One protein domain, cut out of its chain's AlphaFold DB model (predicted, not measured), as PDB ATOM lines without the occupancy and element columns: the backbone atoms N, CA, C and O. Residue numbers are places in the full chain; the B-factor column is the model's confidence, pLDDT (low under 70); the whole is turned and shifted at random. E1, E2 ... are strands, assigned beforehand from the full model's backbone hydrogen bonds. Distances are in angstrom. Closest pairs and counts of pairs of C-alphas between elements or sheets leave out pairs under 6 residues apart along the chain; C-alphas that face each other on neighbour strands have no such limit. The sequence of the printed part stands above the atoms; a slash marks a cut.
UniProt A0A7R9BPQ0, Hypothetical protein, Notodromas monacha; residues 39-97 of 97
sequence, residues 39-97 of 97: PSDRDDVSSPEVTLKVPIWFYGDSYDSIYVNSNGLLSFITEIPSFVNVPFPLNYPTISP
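What this domain is: This is residues 39 to 97 of the 97 residues of the protein "Hypothetical protein" of Notodromas monacha (UniProt A0A7R9BPQ0). This domain has little regular structure: a sharply bent hairpin of two strands, E1 and E2, then a long winding stretch, residues 69 to 97, that folds back to add short pairings beside the end of E2. The 59 printed residues have no named helix and two named strands, E1 then E2, in one antiparallel sheet. The class is all strand, though the strands hold only 17 residues. The whole is compact, with a radius of gyration of the C-alphas of 11.7 A, and spans 35 by 27 by 17 A.

How they stand to each other: E1, residues 50 to 58, and E2, residues 61 to 68, form a hairpin with a tight link. N 50 and O 66, 2.8 A, are within hydrogen-bond range. E1 bends by 102 degrees at residue 53, E2 by 76 degrees at residue 64. Residues 74 to 75 pair antiparallel with residues 67 to 68 of E2 and with residues 94 to 95.

Where its parts are: E1 runs 16.2 A from C-alpha 50 at (36.871, 66.457, 56.781). E2 runs 18.7 A to C-alpha 68 at (44.157, 65.447, 53.512).

The domain as a whole: The C-alphas farthest apart, of Asp 41 and Gly 60, are 37.2 A apart. The printed part has no cut, and no printed residue is under 70 in pLDDT.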
ATOM      1  N   PRO A  39      46.319  56.511  59.172       91.00
ATOM      2  CA  PRO A  39      46.959  55.217  59.386       91.00
ATOM      3  C   PRO A  39      48.454  55.277  59.059       91.00
ATOM      4  O   PRO A  39      48.840  55.723  57.983       91.00
ATOM      5  N   SER A  40      49.295  54.835  59.992       88.19
ATOM      6  CA  SER A  40      50.759  54.876  59.861       88.19
ATOM      7  C   SER A  40      51.367  53.561  59.363       88.19
ATOM      8  O   SER A  40      52.584  53.444  59.264       88.19
ATOM      9  N   ASP A  41      50.548  52.536  59.137       89.50
ATOM     10  CA  ASP A  41      50.957  51.204  58.682       89.50
ATOM     11  C   ASP A  41      51.053  51.093  57.152       89.50
ATOM     12  O   ASP A  41      51.415  50.038  56.626       89.50
ATOM     13  N   ARG A  42      50.707  52.167  56.434       86.69
ATOM     14  CA  ARG A  42      50.620  52.217  54.977       86.69
ATOM     15  C   ARG A  42      51.149  53.542  54.449       86.69
ATOM     16  O   ARG A  42      50.885  54.593  55.027       86.69
ATOM     17  N   ASP A  43      51.830  53.462  53.316       85.62
ATOM     18  CA  ASP A  43      52.145  54.627  52.495       85.62
ATOM     19  C   ASP A  43      50.918  55.009  51.651       85.62
ATOM     20  O   ASP A  43      50.029  54.179  51.435       85.62
ATOM     21  N   ASP A  44      50.884  56.251  51.157       90.25
ATOM     22  CA  ASP A  44      49.824  56.768  50.282       90.25
ATOM     23  C   ASP A  44      48.415  56.610  50.875       90.25
ATOM     24  O   ASP A  44      47.556  55.891  50.359       90.25
ATOM     25  N   VAL A  45      48.174  57.294  51.993       93.81
ATOM     26  CA  VAL A  45      46.879  57.298  52.681       93.81
ATOM     27  C   VAL A  45      46.223  58.672  52.602       93.81
ATOM     28  O   VAL A  45      46.896  59.702  52.587       93.81
ATOM     29  N   SER A  46      44.892  58.687  52.568       94.50
ATOM     30  CA  SER A  46      44.073  59.897  52.643       94.50
ATOM     31  C   SER A  46      43.186  59.851  53.878       94.50
ATOM     32  O   SER A  46      42.805  58.775  54.345       94.50
ATOM     33  N   SER A  47      42.835  61.022  54.399       94.81
ATOM     34  CA  SER A  47      41.769  61.147  55.379       94.81
ATOM     35  C   SER A  47      40.431  60.772  54.735       94.81
ATOM     36  O   SER A  47      40.257  60.958  53.524       94.81
ATOM     37  N   PRO A  48      39.443  60.360  55.544       94.19
ATOM     38  CA  PRO A  48      38.041  60.555  55.199       94.19
ATOM     39  C   PRO A  48      37.745  62.033  54.903       94.19
ATOM     40  O   PRO A  48      38.572  62.914  55.156       94.19
ATOM     41  N   GLU A  49      36.545  62.317  54.408       96.00
ATOM     42  CA  GLU A  49      36.088  63.694  54.231       96.00
ATOM     43  C   GLU A  49      36.102  64.444  55.572       96.00
ATOM     44  O   GLU A  49      35.508  64.000  56.557       96.00
ATOM     45  N   VAL A  50      36.786  65.586  55.608       95.19
ATOM     46  CA  VAL A  50      36.871  66.457  56.781       95.19
ATOM     47  C   VAL A  50      35.983  67.669  56.550       95.19
ATOM     48  O   VAL A  50      36.279  68.512  55.704       95.19
ATOM     49  N   THR A  51      34.900  67.776  57.316       95.62
ATOM     50  CA  THR A  51      34.017  68.948  57.291       95.62
ATOM     51  C   THR A  51      34.674  70.136  57.986       95.62
ATOM     52  O   THR A  51      35.152  70.041  59.117       95.62
ATOM     53  N   LEU A  52      34.663  71.282  57.317       94.25
ATOM     54  CA  LEU A  52      35.231  72.529  57.799       94.25
ATOM     55  C   LEU A  52      34.204  73.322  58.612       94.25
ATOM     56  O   LEU A  52      33.028  73.407  58.266       94.25
ATOM     57  N   LYS A  53      34.666  73.979  59.681       92.69
ATOM     58  CA  LYS A  53      33.838  74.929  60.449       92.69
ATOM     59  C   LYS A  53      33.549  76.210  59.659       92.69
ATOM     60  O   LYS A  53      32.513  76.837  59.862       92.69
ATOM     61  N   VAL A  54      34.490  76.614  58.805       95.19
ATOM     62  CA  VAL A  54      34.392  77.789  57.935       95.19
ATOM     63  C   VAL A  54      34.693  77.334  56.507       95.19
ATOM     64  O   VAL A  54      35.767  76.767  56.294       95.19
ATOM     65  N   PRO A  55      33.793  77.584  55.541       97.44
ATOM     66  CA  PRO A  55      34.015  77.188  54.158       97.44
ATOM     67  C   PRO A  55      35.238  77.885  53.561       97.44
ATOM     68  O   PRO A  55      35.474  79.073  53.804       97.44
ATOM     69  N   ILE A  56      35.993  77.163  52.736       96.44
ATOM     70  CA  ILE A  56      37.110  77.726  51.975       96.44
ATOM     71  C   ILE A  56      36.600  78.154  50.601       96.44
ATOM     72  O   ILE A  56      35.987  77.371  49.882       96.44
ATOM     73  N   TRP A  57      36.899  79.393  50.215       96.19
ATOM     74  CA  TRP A  57      36.688  79.875  48.854       96.19
ATOM     75  C   TRP A  57      37.942  79.630  48.021       96.19
ATOM     76  O   TRP A  57      38.997  80.199  48.308       96.19
ATOM     77  N   PHE A  58      37.835  78.803  46.984       93.44
ATOM     78  CA  PHE A  58      38.961  78.442  46.129       93.44
ATOM     79  C   PHE A  58      38.539  78.447  44.659       93.44
ATOM     80  O   PHE A  58      37.570  77.805  44.275       93.44
ATOM     81  N   TYR A  59      39.240  79.239  43.839       90.19
ATOM     82  CA  TYR A  59      38.951  79.441  42.409       90.19
ATOM     83  C   TYR A  59      37.488  79.773  42.045       90.19
ATOM     84  O   TYR A  59      37.047  79.495  40.936       90.19
ATOM     85  N   GLY A  60      36.766  80.463  42.933       93.44
ATOM     86  CA  GLY A  60      35.403  80.950  42.674       93.44
ATOM     87  C   GLY A  60      34.291  80.058  43.223       93.44
ATOM     88  O   GLY A  60      33.148  80.506  43.254       93.44
ATOM     89  N   ASP A  61      34.635  78.878  43.733       95.56
ATOM     90  CA  ASP A  61      33.710  77.969  44.400       95.56
ATOM     91  C   ASP A  61      33.953  77.953  45.916       95.56
ATOM     92  O   ASP A  61      35.059  78.229  46.396       95.56
ATOM     93  N   SER A  62      32.902  77.648  46.677       97.38
ATOM     94  CA  SER A  62      32.970  77.429  48.122       97.38
ATOM     95  C   SER A  62      32.984  75.937  48.429       97.38
ATOM     96  O   SER A  62      32.116  75.205  47.953       97.38
ATOM     97  N   TYR A  63      33.918  75.512  49.272       97.62
ATOM     98  CA  TYR A  63      34.045  74.133  49.719       97.62
ATOM     99  C   TYR A  63      33.890  74.048  51.234       97.62
ATOM    100  O   TYR A  63      34.623  74.696  51.986       97.62
ATOM    101  N   ASP A  64      32.941  73.224  51.669       97.94
ATOM    102  CA  ASP A  64      32.642  72.978  53.083       97.94
ATOM    103  C   ASP A  64      33.444  71.799  53.651       97.94
ATOM    104  O   ASP A  64      33.392  71.526  54.850       97.94
ATOM    105  N   SER A  65      34.184  71.086  52.802       97.31
ATOM    106  CA  SER A  65      34.980  69.927  53.182       97.31
ATOM    107  C   SER A  65      36.255  69.790  52.353       97.31
ATOM    108  O   SER A  65      36.413  70.399  51.291       97.31
ATOM    109  N   ILE A  66      37.188  69.006  52.889       96.75
ATOM    110  CA  ILE A  66      38.480  68.682  52.282       96.75
ATOM    111  C   ILE A  66      38.857  67.227  52.558       96.75
ATOM    112  O   ILE A  66      38.330  66.590  53.470       96.75
ATOM    113  N   TYR A  67      39.844  66.737  51.818       95.69
ATOM    114  CA  TYR A  67      40.578  65.512  52.112       95.69
ATOM    115  C   TYR A  67      42.062  65.853  52.245       95.69
ATOM    116  O   TYR A  67      42.585  66.662  51.474       95.69
ATOM    117  N   VAL A  68      42.732  65.245  53.223       94.50
ATOM    118  CA  VAL A  68      44.157  65.447  53.512       94.50
ATOM    119  C   VAL A  68      44.893  64.143  53.262       94.50
ATOM    120  O   VAL A  68      44.576  63.139  53.900       94.50
ATOM    121  N   ASN A  69      45.887  64.133  52.375       92.75
ATOM    122  CA  ASN A  69      46.726  62.950  52.186       92.75
ATOM    123  C   ASN A  69      48.037  63.010  52.987       92.75
ATOM    124  O   ASN A  69      48.500  64.075  53.398       92.75
ATOM    125  N   SER A  70      48.668  61.849  53.181       92.31
ATOM    126  CA  SER A  70      49.941  61.704  53.905       92.31
ATOM    127  C   SER A  70      51.122  62.424  53.251       92.31
ATOM    128  O   SER A  70      52.159  62.595  53.884       92.31
ATOM    129  N   ASN A  71      50.970  62.852  51.998       89.50
ATOM    130  CA  ASN A  71      51.971  63.582  51.229       89.50
ATOM    131  C   ASN A  71      51.777  65.115  51.306       89.50
ATOM    132  O   ASN A  71      52.510  65.854  50.653       89.50
ATOM    133  N   GLY A  72      50.810  65.605  52.095       88.12
ATOM    134  CA  GLY A  72      50.533  67.034  52.289       88.12
ATOM    135  C   GLY A  72      49.582  67.657  51.262       88.12
ATOM    136  O   GLY A  72      49.331  68.859  51.326       88.12
ATOM    137  N   LEU A  73      49.033  66.868  50.335       91.31
ATOM    138  CA  LEU A  73      48.034  67.324  49.369       91.31
ATOM    139  C   LEU A  73      46.675  67.505  50.056       91.31
ATOM    140  O   LEU A  73      46.183  66.607  50.743       91.31
ATOM    141  N   LEU A  74      46.047  68.644  49.783       93.81
ATOM    142  CA  LEU A  74      44.647  68.921  50.079       93.81
ATOM    143  C   LEU A  74      43.828  68.838  48.793       93.81
ATOM    144  O   LEU A  74      44.178  69.484  47.803       93.81
ATOM    145  N   SER A  75      42.722  68.103  48.813       94.38
ATOM    146  CA  SER A  75      41.750  68.052  47.715       94.38
ATOM    147  C   SER A  75      40.350  68.419  48.199       94.38
ATOM    148  O   SER A  75      39.974  68.131  49.331       94.38
ATOM    149  N   PHE A  76      39.570  69.066  47.331       95.69
ATOM    150  CA  PHE A  76      38.253  69.611  47.694       95.69
ATOM    151  C   PHE A  76      37.058  68.813  47.141       95.69
ATOM    152  O   PHE A  76      35.914  69.170  47.392       95.69
ATOM    153  N   ILE A  77      37.303  67.759  46.351       94.00
ATOM    154  CA  ILE A  77      36.241  66.978  45.679       94.00
ATOM    155  C   ILE A  77      36.247  65.507  46.096       94.00
ATOM    156  O   ILE A  77      35.192  64.902  46.248       94.00
ATOM    157  N   THR A  78      37.426  64.899  46.212       93.81
ATOM    158  CA  THR A  78      37.568  63.465  46.486       93.81
ATOM    159  C   THR A  78      38.935  63.167  47.086       93.81
ATOM    160  O   THR A  78      39.859  63.970  46.934       93.81
ATOM    161  N   GLU A  79      39.075  62.014  47.736       93.25
ATOM    162  CA  GLU A  79      40.353  61.541  48.254       93.25
ATOM    163  C   GLU A  79      41.360  61.271  47.125       93.25
ATOM    164  O   GLU A  79      41.035  60.695  46.086       93.25
ATOM    165  N   ILE A  80      42.609  61.686  47.338       91.94
ATOM    166  CA  ILE A  80      43.729  61.409  46.429       91.94
ATOM    167  C   ILE A  80      44.867  60.814  47.273       91.94
ATOM    168  O   ILE A  80      45.777  61.537  47.690       91.94
ATOM    169  N   PRO A  81      44.797  59.507  47.591       88.00
ATOM    170  CA  PRO A  81      45.749  58.867  48.498       88.00
ATOM    171  C   PRO A  81      47.146  58.730  47.881       88.00
ATOM    172  O   PRO A  81      48.148  58.939  48.559       88.00
ATOM    173  N   SER A  82      47.215  58.420  46.585       86.81
ATOM    174  CA  SER A  82      48.473  58.148  45.889       86.81
ATOM    175  C   SER A  82      49.241  59.409  45.523       86.81
ATOM    176  O   SER A  82      48.662  60.421  45.120       86.81
ATOM    177  N   PHE A  83      50.567  59.311  45.572       78.88
ATOM    178  CA  PHE A  83      51.446  60.323  45.008       78.88
ATOM    179  C   PHE A  83      51.192  60.530  43.504       78.88
ATOM    180  O   PHE A  83      51.078  59.576  42.732       78.88
ATOM    181  N   VAL A  84      51.160  61.795  43.071       75.25
ATOM    182  CA  VAL A  84      50.974  62.170  41.664       75.25
ATOM    183  C   VAL A  84      52.158  63.023  41.204       75.25
ATOM    184  O   VAL A  84      52.337  64.145  41.662       75.25
ATOM    185  N   ASN A  85      52.959  62.510  40.263       81.25
ATOM    186  CA  ASN A  85      54.098  63.234  39.680       81.25
ATOM    187  C   ASN A  85      53.695  63.997  38.407       81.25
ATOM    188  O   ASN A  85      54.134  63.665  37.304       81.25
ATOM    189  N   VAL A  86      52.806  64.976  38.542       83.81
ATOM    190  CA  VAL A  86      52.371  65.827  37.426       83.81
ATOM    191  C   VAL A  86      52.423  67.298  37.841       83.81
ATOM    192  O   VAL A  86      52.262  67.602  39.023       83.81
ATOM    193  N   PRO A  87      52.668  68.227  36.901       83.94
ATOM    194  CA  PRO A  87      52.712  69.644  37.227       83.94
ATOM    195  C   PRO A  87      51.331  70.172  37.629       83.94
ATOM    196  O   PRO A  87      50.308  69.758  37.084       83.94
ATOM    197  N   PHE A  88      51.322  71.141  38.543       83.69
ATOM    198  CA  PHE A  88      50.132  71.924  38.868       83.69
ATOM    199  C   PHE A  88      49.799  72.946  37.761       83.69
ATOM    200  O   PHE A  88      50.708  73.402  37.060       83.69
ATOM    201  N   PRO A  89      48.526  73.374  37.643       83.75
ATOM    202  CA  PRO A  89      47.371  72.904  38.412       83.75
ATOM    203  C   PRO A  89      46.876  71.526  37.944       83.75
ATOM    204  O   PRO A  89      46.952  71.196  36.762       83.75
ATOM    205  N   LEU A  90      46.342  70.734  38.876       83.25
ATOM    206  CA  LEU A  90      45.636  69.498  38.539       83.25
ATOM    207  C   LEU A  90      44.264  69.815  37.921       83.25
ATOM    208  O   LEU A  90      43.734  70.912  38.079       83.25
ATOM    209  N   ASN A  91      43.646  68.821  37.271       84.81
ATOM    210  CA  ASN A  91      42.274  68.928  36.742       84.81
ATOM    211  C   ASN A  91      41.190  68.983  37.837       84.81
ATOM    212  O   ASN A  91      40.002  69.024  37.526       84.81
ATOM    213  N   TYR A  92      41.591  68.961  39.107       85.81
ATOM    214  CA  TYR A  92      40.723  69.059  40.270       85.81
ATOM    215  C   TYR A  92      41.275  70.139  41.205       85.81
ATOM    216  O   TYR A  92      42.491  70.346  41.240       85.81
ATOM    217  N   PRO A  93      40.411  70.825  41.970       91.94
ATOM    218  CA  PRO A  93      40.848  71.803  42.957       91.94
ATOM    219  C   PRO A  93      41.679  71.102  44.036       91.94
ATOM    220  O   PRO A  93      41.178  70.256  44.784       91.94
ATOM    221  N   THR A  94      42.961  71.454  44.097       92.81
ATOM    222  CA  THR A  94      43.926  70.895  45.048       92.81
ATOM    223  C   THR A  94      44.967  71.929  45.462       92.81
ATOM    224  O   THR A  94      45.354  72.768  44.645       92.81
ATOM    225  N   ILE A  95      45.470  71.823  46.691       91.00
ATOM    226  CA  ILE A  95      46.603  72.598  47.218       91.00
ATOM    227  C   ILE A  95      47.708  71.613  47.612       91.00
ATOM    228  O   ILE A  95      47.431  70.615  48.270       91.00
ATOM    229  N   SER A  96      48.948  71.897  47.217       85.62
ATOM    230  CA  SER A  96      50.153  71.170  47.639       85.62
ATOM    231  C   SER A  96      51.161  72.155  48.236       85.62
ATOM    232  O   SER A  96      51.174  73.308  47.791       85.62
ATOM    233  N   PRO A  97      51.993  71.723  49.203       75.88
ATOM    234  CA  PRO A  97      53.195  72.439  49.620       75.88
ATOM    235  C   PRO A  97      54.167  72.679  48.460       75.88
ATOM    236  O   PRO A  97      54.135  71.882  47.487       75.88
TER     237      PRO A  97